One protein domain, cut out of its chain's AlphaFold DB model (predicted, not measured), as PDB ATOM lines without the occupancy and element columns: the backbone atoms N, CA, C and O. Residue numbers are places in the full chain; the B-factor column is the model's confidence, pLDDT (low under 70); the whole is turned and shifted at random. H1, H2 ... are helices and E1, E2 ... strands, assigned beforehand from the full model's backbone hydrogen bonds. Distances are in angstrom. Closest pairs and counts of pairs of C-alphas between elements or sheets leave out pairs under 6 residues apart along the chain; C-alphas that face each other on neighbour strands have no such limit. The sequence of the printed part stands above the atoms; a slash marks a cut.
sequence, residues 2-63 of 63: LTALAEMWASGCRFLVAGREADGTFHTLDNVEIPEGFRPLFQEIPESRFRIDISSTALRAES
ATOM      1  N   LEU A   2     -19.984  26.803 -41.768       93.12
ATOM      2  CA  LEU A   2     -19.011  26.061 -42.597       93.12
ATOM      3  C   LEU A   2     -17.725  25.671 -41.847       93.12
ATOM      4  O   LEU A   2     -17.245  24.557 -42.009       93.12
ATOM      5  N   THR A   3     -17.212  26.543 -40.972       94.69
ATOM      6  CA  THR A   3     -16.031  26.252 -40.138       94.69
ATOM      7  C   THR A   3     -16.227  25.010 -39.269       94.69
ATOM      8  O   THR A   3     -15.357  24.153 -39.236       94.69
ATOM      9  N   ALA A   4     -17.400  24.857 -38.648       95.25
ATOM     10  CA  ALA A   4     -17.695  23.696 -37.812       95.25
ATOM     11  C   ALA A   4     -17.769  22.399 -38.638       95.25
ATOM     12  O   ALA A   4     -17.276  21.363 -38.206       95.25
ATOM     13  N   LEU A   5     -18.331  22.452 -39.854       94.81
ATOM     14  CA  LEU A   5     -18.323  21.302 -40.768       94.81
ATOM     15  C   LEU A   5     -16.896  20.928 -41.185       94.81
ATOM     16  O   LEU A   5     -16.570  19.745 -41.264       94.81
ATOM     17  N   ALA A   6     -16.037  21.922 -41.423       95.38
ATOM     18  CA  ALA A   6     -14.635  21.697 -41.759       95.38
ATOM     19  C   ALA A   6     -13.862  21.073 -40.590       95.38
ATOM     20  O   ALA A   6     -13.112  20.122 -40.800       95.38
ATOM     21  N   GLU A   7     -14.085  21.547 -39.364       96.94
ATOM     22  CA  GLU A   7     -13.491  20.982 -38.148       96.94
ATOM     23  C   GLU A   7     -13.903  19.519 -37.945       96.94
ATOM     24  O   GLU A   7     -13.042  18.662 -37.747       96.94
ATOM     25  N   MET A   8     -15.196  19.207 -38.079       95.94
ATOM     26  CA  MET A   8     -15.701  17.830 -37.992       95.94
ATOM     27  C   MET A   8     -15.122  16.940 -39.095       95.94
ATOM     28  O   MET A   8     -14.776  15.780 -38.864       95.94
ATOM     29  N   TRP A   9     -14.996  17.463 -40.315       95.31
ATOM     30  CA  TRP A   9     -14.396  16.704 -41.406       95.31
ATOM     31  C   TRP A   9     -12.918  16.406 -41.136       95.31
ATOM     32  O   TRP A   9     -12.480  15.263 -41.303       95.31
ATOM     33  N   ALA A  10     -12.175  17.407 -40.654       95.94
ATOM     34  CA  ALA A  10     -10.768  17.292 -40.288       95.94
ATOM     35  C   ALA A  10     -10.540  16.329 -39.113       95.94
ATOM     36  O   ALA A  10      -9.535  15.623 -39.096       95.94
ATOM     37  N   SER A  11     -11.488  16.222 -38.176       96.81
ATOM     38  CA  SER A  11     -11.446  15.226 -37.096       96.81
ATOM     39  C   SER A  11     -11.836  13.812 -37.543       96.81
ATOM     40  O   SER A  11     -11.925  12.906 -36.717       96.81
ATOM     41  N   GLY A  12     -12.089  13.598 -38.839       95.44
ATOM     42  CA  GLY A  12     -12.459  12.297 -39.388       95.44
ATOM     43  C   GLY A  12     -13.927  11.919 -39.177       95.44
ATOM     44  O   GLY A  12     -14.302  10.791 -39.489       95.44
ATOM     45  N   CYS A  13     -14.776  12.835 -38.698       96.56
ATOM     46  CA  CYS A  13     -16.201  12.556 -38.541       96.56
ATOM     47  C   CYS A  13     -16.868  12.347 -39.904       96.56
ATOM     48  O   CYS A  13     -16.446  12.907 -40.917       96.56
ATOM     49  N   ARG A  14     -17.923  11.533 -39.924       95.56
ATOM     50  CA  ARG A  14     -18.809  11.325 -41.073       95.56
ATOM     51  C   ARG A  14     -20.243  11.273 -40.572       95.56
ATOM     52  O   ARG A  14     -20.499  10.714 -39.507       95.56
ATOM     53  N   PHE A  15     -21.163  11.836 -41.342       95.50
ATOM     54  CA  PHE A  15     -22.587  11.776 -41.043       95.50
ATOM     55  C   PHE A  15     -23.230  10.652 -41.834       95.50
ATOM     56  O   PHE A  15     -23.193  10.657 -43.062       95.50
ATOM     57  N   LEU A  16     -23.845   9.711 -41.126       95.12
ATOM     58  CA  LEU A  16     -24.760   8.759 -41.739       95.12
ATOM     59  C   LEU A  16     -26.149   9.393 -41.791       95.12
ATOM     60  O   LEU A  16     -26.667   9.831 -40.764       95.12
ATOM     61  N   VAL A  17     -26.736   9.451 -42.982       94.88
ATOM     62  CA  VAL A  17     -28.016  10.119 -43.226       94.88
ATOM     63  C   VAL A  17     -29.045   9.076 -43.629       94.88
ATOM     64  O   VAL A  17     -29.002   8.539 -44.732       94.88
ATOM     65  N   ALA A  18     -29.953   8.773 -42.705       93.00
ATOM     66  CA  ALA A  18     -31.138   7.976 -42.982       93.00
ATOM     67  C   ALA A  18     -32.217   8.845 -43.628       93.00
ATOM     68  O   ALA A  18     -32.426   9.987 -43.206       93.00
ATOM     69  N   GLY A  19     -32.919   8.283 -44.611       91.06
ATOM     70  CA  GLY A  19     -34.111   8.917 -45.151       91.06
ATOM     71  C   GLY A  19     -35.240   8.979 -44.119       91.06
ATOM     72  O   GLY A  19     -35.290   8.179 -43.177       91.06
ATOM     73  N   ARG A  20     -36.138   9.947 -44.284       88.81
ATOM     74  CA  ARG A  20     -37.271  10.170 -43.384       88.81
ATOM     75  C   ARG A  20     -38.524  10.535 -44.166       88.81
ATOM     76  O   ARG A  20     -38.478  11.366 -45.067       88.81
ATOM     77  N   GLU A  21     -39.644   9.954 -43.754       89.06
ATOM     78  CA  GLU A  21     -40.971  10.390 -44.178       89.06
ATOM     79  C   GLU A  21     -41.349  11.701 -43.465       89.06
ATOM     80  O   GLU A  21     -41.198  11.842 -42.241       89.06
ATOM     81  N   ALA A  22     -41.768  12.682 -44.261       85.75
ATOM     82  CA  ALA A  22     -42.361  13.927 -43.807       85.75
ATOM     83  C   ALA A  22     -43.439  14.370 -44.806       85.75
ATOM     84  O   ALA A  22     -43.198  14.409 -46.011       85.75
ATOM     85  N   ASP A  23     -44.624  14.713 -44.300       86.25
ATOM     86  CA  ASP A  23     -45.747  15.253 -45.079       86.25
ATOM     87  C   ASP A  23     -46.130  14.415 -46.321       86.25
ATOM     88  O   ASP A  23     -46.479  14.938 -47.380       86.25
ATOM     89  N   GLY A  24     -46.067  13.087 -46.208       87.56
ATOM     90  CA  GLY A  24     -46.378  12.129 -47.269       87.56
ATOM     91  C   GLY A  24     -45.241  11.897 -48.267       87.56
ATOM     92  O   GLY A  24     -45.424  11.145 -49.226       87.56
ATOM     93  N   THR A  25     -44.079  12.525 -48.069       89.50
ATOM     94  CA  THR A  25     -42.919  12.428 -48.962       89.50
ATOM     95  C   THR A  25     -41.720  11.841 -48.229       89.50
ATOM     96  O   THR A  25     -41.381  12.237 -47.114       89.50
ATOM     97  N   PHE A  26     -41.050  10.877 -48.859       89.12
ATOM     98  CA  PHE A  26     -39.813  10.317 -48.326       89.12
ATOM     99  C   PHE A  26     -38.622  11.151 -48.799       89.12
ATOM    100  O   PHE A  26     -38.365  11.248 -49.998       89.12
ATOM    101  N   HIS A  27     -37.907  11.758 -47.853       92.25
ATOM    102  CA  HIS A  27     -36.742  12.592 -48.118       92.25
ATOM    103  C   HIS A  27     -35.453  11.828 -47.839       92.25
ATOM    104  O   HIS A  27     -35.318  11.202 -46.786       92.25
ATOM    105  N   THR A  28     -34.485  11.930 -48.745       93.69
ATOM    106  CA  THR A  28     -33.163  11.310 -48.620       93.69
ATOM    107  C   THR A  28     -32.041  12.352 -48.693       93.69
ATOM    108  O   THR A  28     -32.298  13.559 -48.705       93.69
ATOM    109  N   LEU A  29     -30.774  11.912 -48.719       95.12
ATOM    110  CA  LEU A  29     -29.621  12.820 -48.798       95.12
ATOM    111  C   LEU A  29     -29.624  13.674 -50.079       95.12
ATOM    112  O   LEU A  29     -29.021  14.750 -50.117       95.12
ATOM    113  N   ASP A  30     -30.311  13.217 -51.124       92.69
ATOM    114  CA  ASP A  30     -30.459  13.949 -52.383       92.69
ATOM    115  C   ASP A  30     -31.413  15.141 -52.284       92.69
ATOM    116  O   ASP A  30     -31.348  16.052 -53.106       92.69
ATOM    117  N   ASN A  31     -32.253  15.189 -51.249       93.44
ATOM    118  CA  ASN A  31     -33.145  16.319 -50.997       93.44
ATOM    119  C   ASN A  31     -32.529  17.378 -50.069       93.44
ATOM    120  O   ASN A  31     -33.199  18.353 -49.735       93.44
ATOM    121  N   VAL A  32     -31.280  17.194 -49.630       92.25
ATOM    122  CA  VAL A  32     -30.579  18.117 -48.729       92.25
ATOM    123  C   VAL A  32     -29.603  18.978 -49.524       92.25
ATOM    124  O   VAL A  32     -28.696  18.466 -50.184       92.25
ATOM    125  N   GLU A  33     -29.734  20.298 -49.408       93.81
ATOM    126  CA  GLU A  33     -28.747  21.234 -49.946       93.81
ATOM    127  C   GLU A  33     -27.470  21.186 -49.099       93.81
ATOM    128  O   GLU A  33     -27.432  21.630 -47.949       93.81
ATOM    129  N   ILE A  34     -26.406  20.621 -49.671       94.00
ATOM    130  CA  ILE A  34     -25.102  20.517 -49.014       94.00
ATOM    131  C   ILE A  34     -24.184  21.604 -49.575       94.00
ATOM    132  O   ILE A  34     -24.032  21.680 -50.796       94.00
ATOM    133  N   PRO A  35     -23.528  22.413 -48.719       94.12
ATOM    134  CA  PRO A  35     -22.553  23.389 -49.181       94.12
ATOM    135  C   PRO A  35     -21.441  22.739 -50.011       94.12
ATOM    136  O   PRO A  35     -21.002  21.617 -49.730       94.12
ATOM    137  N   GLU A  36     -20.971  23.462 -51.024       93.06
ATOM    138  CA  GLU A  36     -19.947  22.973 -51.946       93.06
ATOM    139  C   GLU A  36     -18.704  22.463 -51.193       93.06
ATOM    140  O   GLU A  36     -18.268  23.041 -50.198       93.06
ATOM    141  N   GLY A  37     -18.157  21.332 -51.643       93.25
ATOM    142  CA  GLY A  37     -16.995  20.685 -51.027       93.25
ATOM    143  C   GLY A  37     -17.302  19.776 -49.831       93.25
ATOM    144  O   GLY A  37     -16.469  18.938 -49.499       93.25
ATOM    145  N   PHE A  38     -18.496  19.849 -49.228       95.31
ATOM    146  CA  PHE A  38     -18.838  19.039 -48.048       95.31
ATOM    147  C   PHE A  38     -19.610  17.752 -48.351       95.31
ATOM    148  O   PHE A  38     -19.813  16.955 -47.441       95.31
ATOM    149  N   ARG A  39     -20.008  17.489 -49.604       94.50
ATOM    150  CA  ARG A  39     -20.734  16.254 -49.977       94.50
ATOM    151  C   ARG A  39     -20.061  14.963 -49.460       94.50
ATOM    152  O   ARG A  39     -20.782  14.131 -48.922       94.50
ATOM    153  N   PRO A  40     -18.718  14.802 -49.497       93.88
ATOM    154  CA  PRO A  40     -18.047  13.605 -48.970       93.88
ATOM    155  C   PRO A  40     -18.135  13.409 -47.446       93.88
ATOM    156  O   PRO A  40     -17.765  12.349 -46.941       93.88
ATOM    157  N   LEU A  41     -18.575  14.426 -46.697       96.06
ATOM    158  CA  LEU A  41     -18.787  14.339 -45.251       96.06
ATOM    159  C   LEU A  41     -20.054  13.537 -44.902       96.06
ATOM    160  O   LEU A  41     -20.173  13.042 -43.780       96.06
ATOM    161  N   PHE A  42     -20.974  13.391 -45.859       96.38
ATOM    162  CA  PHE A  42     -22.265  12.738 -45.686       96.38
ATOM    163  C   PHE A  42     -22.316  11.432 -46.472       96.38
ATOM    164  O   PHE A  42     -21.897  11.357 -47.625       96.38
ATOM    165  N   GLN A  43     -22.866  10.404 -45.844       95.75
ATOM    166  CA  GLN A  43     -23.089   9.103 -46.444       95.75
ATOM    167  C   GLN A  43     -24.547   8.713 -46.236       95.75
ATOM    168  O   GLN A  43     -25.031   8.619 -45.108       95.75
ATOM    169  N   GLU A  44     -25.245   8.483 -47.340       95.19
ATOM    170  CA  GLU A  44     -26.630   8.041 -47.315       95.19
ATOM    171  C   GLU A  44     -26.737   6.594 -46.822       95.19
ATOM    172  O   GLU A  44     -25.927   5.726 -47.167       95.19
ATOM    173  N   ILE A  45     -27.770   6.334 -46.026       94.44
ATOM    174  CA  ILE A  45     -28.266   4.989 -45.771       94.44
ATOM    175  C   ILE A  45     -29.436   4.760 -46.739       94.44
ATOM    176  O   ILE A  45     -30.449   5.447 -46.606       94.44
ATOM    177  N   PRO A  46     -29.324   3.813 -47.692       90.44
ATOM    178  CA  PRO A  46     -30.386   3.560 -48.660       90.44
ATOM    179  C   PRO A  46     -31.712   3.213 -47.981       90.44
ATOM    180  O   PRO A  46     -31.721   2.467 -46.998       90.44
ATOM    181  N   GLU A  47     -32.827   3.661 -48.562       87.62
ATOM    182  CA  GLU A  47     -34.184   3.348 -48.085       87.62
ATOM    183  C   GLU A  47     -34.397   1.837 -47.899       87.62
ATOM    184  O   GLU A  47     -34.932   1.392 -46.887       87.62
ATOM    185  N   SER A  48     -33.887   1.029 -48.834       88.88
ATOM    186  CA  SER A  48     -33.967  -0.438 -48.789       88.88
ATOM    187  C   SER A  48     -33.274  -1.066 -47.575       88.88
ATOM    188  O   SER A  48     -33.563  -2.210 -47.224       88.88
ATOM    189  N   ARG A  49     -32.352  -0.338 -46.936       87.50
ATOM    190  CA  ARG A  49     -31.635  -0.762 -45.728       87.50
ATOM    191  C   ARG A  49     -32.227  -0.151 -44.461       87.50
ATOM    192  O   ARG A  49     -32.079  -0.740 -43.392       87.50
ATOM    193  N   PHE A  50     -32.836   1.027 -44.563       82.69
ATOM    194  CA  PHE A  50     -33.378   1.743 -43.419       82.69
ATOM    195  C   PHE A  50     -34.550   2.639 -43.827       82.69
ATOM    196  O   PHE A  50     -34.361   3.724 -44.377       82.69
ATOM    197  N   ARG A  51     -35.759   2.195 -43.478       84.31
ATOM    198  CA  ARG A  51     -36.982   2.990 -43.523       84.31
ATOM    199  C   ARG A  51     -37.765   2.765 -42.239       84.31
ATOM    200  O   ARG A  51     -38.181   1.648 -41.942       84.31
ATOM    201  N   ILE A  52     -37.913   3.832 -41.465       77.81
ATOM    202  CA  ILE A  52     -38.687   3.850 -40.229       77.81
ATOM    203  C   ILE A  52     -39.620   5.051 -40.323       77.81
ATOM    204  O   ILE A  52     -39.180   6.192 -40.205       77.81
ATOM    205  N   ASP A  53     -40.904   4.782 -40.544       76.00
ATOM    206  CA  ASP A  53     -41.925   5.818 -40.745       76.00
ATOM    207  C   ASP A  53     -42.416   6.428 -39.409       76.00
ATOM    208  O   ASP A  53     -43.291   7.289 -39.388       76.00
ATOM    209  N   ILE A  54     -41.848   6.011 -38.266       73.56
ATOM    210  CA  ILE A  54     -42.170   6.570 -36.947       73.56
ATOM    211  C   ILE A  54     -41.157   7.643 -36.528       73.56
ATOM    212  O   ILE A  54     -39.941   7.461 -36.599       73.56
ATOM    213  N   SER A  55     -41.659   8.786 -36.054       72.56
ATOM    214  CA  SER A  55     -40.820   9.884 -35.560       72.56
ATOM    215  C   SER A  55     -40.534   9.777 -34.059       72.56
ATOM    216  O   SER A  55     -41.331   9.243 -33.293       72.56
ATOM    217  N   SER A  56     -39.433  10.382 -33.598       74.44
ATOM    218  CA  SER A  56     -39.140  10.481 -32.154       74.44
ATOM    219  C   SER A  56     -40.212  11.247 -31.363       74.44
ATOM    220  O   SER A  56     -40.354  11.042 -30.163       74.44
ATOM    221  N   THR A  57     -40.963  12.140 -32.013       79.19
ATOM    222  CA  THR A  57     -42.099  12.836 -31.396       79.19
ATOM    223  C   THR A  57     -43.276  11.884 -31.205       79.19
ATOM    224  O   THR A  57     -43.848  11.867 -30.123       79.19
ATOM    225  N   ALA A  58     -43.578  11.055 -32.211       80.56
ATOM    226  CA  ALA A  58     -44.591  10.005 -32.108       80.56
ATOM    227  C   ALA A  58     -44.220   8.988 -31.015       80.56
ATOM    228  O   ALA A  58     -45.018   8.752 -30.118       80.56
ATOM    229  N   LEU A  59     -42.966   8.520 -30.993       82.50
ATOM    230  CA  LEU A  59     -42.463   7.617 -29.948       82.50
ATOM    231  C   LEU A  59     -42.609   8.193 -28.531       82.50
ATOM    232  O   LEU A  59     -42.938   7.466 -27.600       82.50
ATOM    233  N   ARG A  60     -42.369   9.499 -28.342       86.75
ATOM    234  CA  ARG A  60     -42.537  10.151 -27.030       86.75
ATOM    235  C   ARG A  60     -44.001  10.341 -26.637       86.75
ATOM    236  O   ARG A  60     -44.279  10.415 -25.449       86.75
ATOM    237  N   ALA A  61     -44.910  10.453 -27.604       84.44
ATOM    238  CA  ALA A  61     -46.343  10.550 -27.338       84.44
ATOM    239  C   ALA A  61     -46.955   9.210 -26.887       84.44
ATOM    240  O   ALA A  61     -48.048   9.204 -26.332       84.44
ATOM    241  N   GLU A  62     -46.254   8.095 -27.111       79.25
ATOM    242  CA  GLU A  62     -46.649   6.747 -26.679       79.25
ATOM    243  C   GLU A  62     -46.143   6.376 -25.267       79.25
ATOM    244  O   GLU A  62     -46.387   5.259 -24.811       79.25
ATOM    245  N   SER A  63     -45.424   7.278 -24.581       60.41
ATOM    246  CA  SER A  63     -44.844   7.064 -23.239       60.41
ATOM    247  C   SER A  63     -45.663   7.682 -22.107       60.41
ATOM    248  O   SER A  63     -46.314   8.725 -22.340       60.41
TER     249      SER A  63
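What this domain is: This is residues 2 to 63 of the 63 residues of the protein "Gb/AAD14522.1" of hydrothermal vent metagenome (UniProt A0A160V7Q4). Two small strand pairs set end to end make a narrow, loosely built ribbon: the parallel pair E1 and E4, and the hairpin of E2 and E3, with E1 running on into E2. H1 lies at the E1 and E4 end; at the hairpin end residues 56 to 63, which include H2, stick out from the body, and residues 28 to 41 make a long loop from E3 back to E4. The printed part has 62 residues with two named helices and four named strands, in the order H1, E1, E2, E3, E4, H2. The class is mixed, helices and strands, though under half of the residues, 29 of 62, are in named elements. The whole is loose, with a radius of gyration of the C-alphas of 14.2 A, and elongated, spanning 39 by 24 by 20 A.

Where its parts are: Begin at C-alpha 15, at (-22.587, 11.776, -41.043), where strand E1, residues 15 to 18, starts its 9.6 A. Its neighbour strand is E4, residues 42 to 45, 9.8 A long. Then look at E2, residues 20 to 22, 6.3 A, and E3, residues 25 to 27, 6.2 A. Helix H1, residues 2 to 10, starts at C-alpha 2, at (-19.011, 26.061, -42.597), and measures 12.3 A. Helix H2, residues 56 to 61, measures 8.7 A and ends at C-alpha 61, at (-46.343, 10.550, -27.338).

How they stand to each other: Look first at E1 and E4, which are parallel, with 31 degrees between their directions. C-alphas 15 and 42 face each other at 4.8 A, and N 17 and O 43 are within hydrogen-bond range at 2.8 A, as are N 45 and O 17. From Ala 18, pass over Gly 19: E1 runs on into E2 at 56 degrees, and the two meet only through their link. E2 and E3 form a hairpin, antiparallel at 142 degrees; C-alphas 21 and 26 face each other at 4.3 A, and N 20 and O 27 are 2.9 A apart, within hydrogen-bond range. E3 and E4 are apart. H1 is apart from E4 and from H2, for instance. In H1 and H2 every O i to N i+4 pair is within hydrogen-bond range.

The domain as a whole: The two farthest C-alphas are those of Gly 37 and Ser 63, 41.6 A apart. Without residues 56 to 63, which stand free, the body spans 35 by 19 by 17 A. The printed part has no cut. The link from E3 to E4, 14 residues, is long; that from E4 to H2, 10 residues, is short, and the other links are tight. The mean pLDDT of the printed part is 89.8; look for the one printed residue under 70 at Ser 63, the chain's last residue.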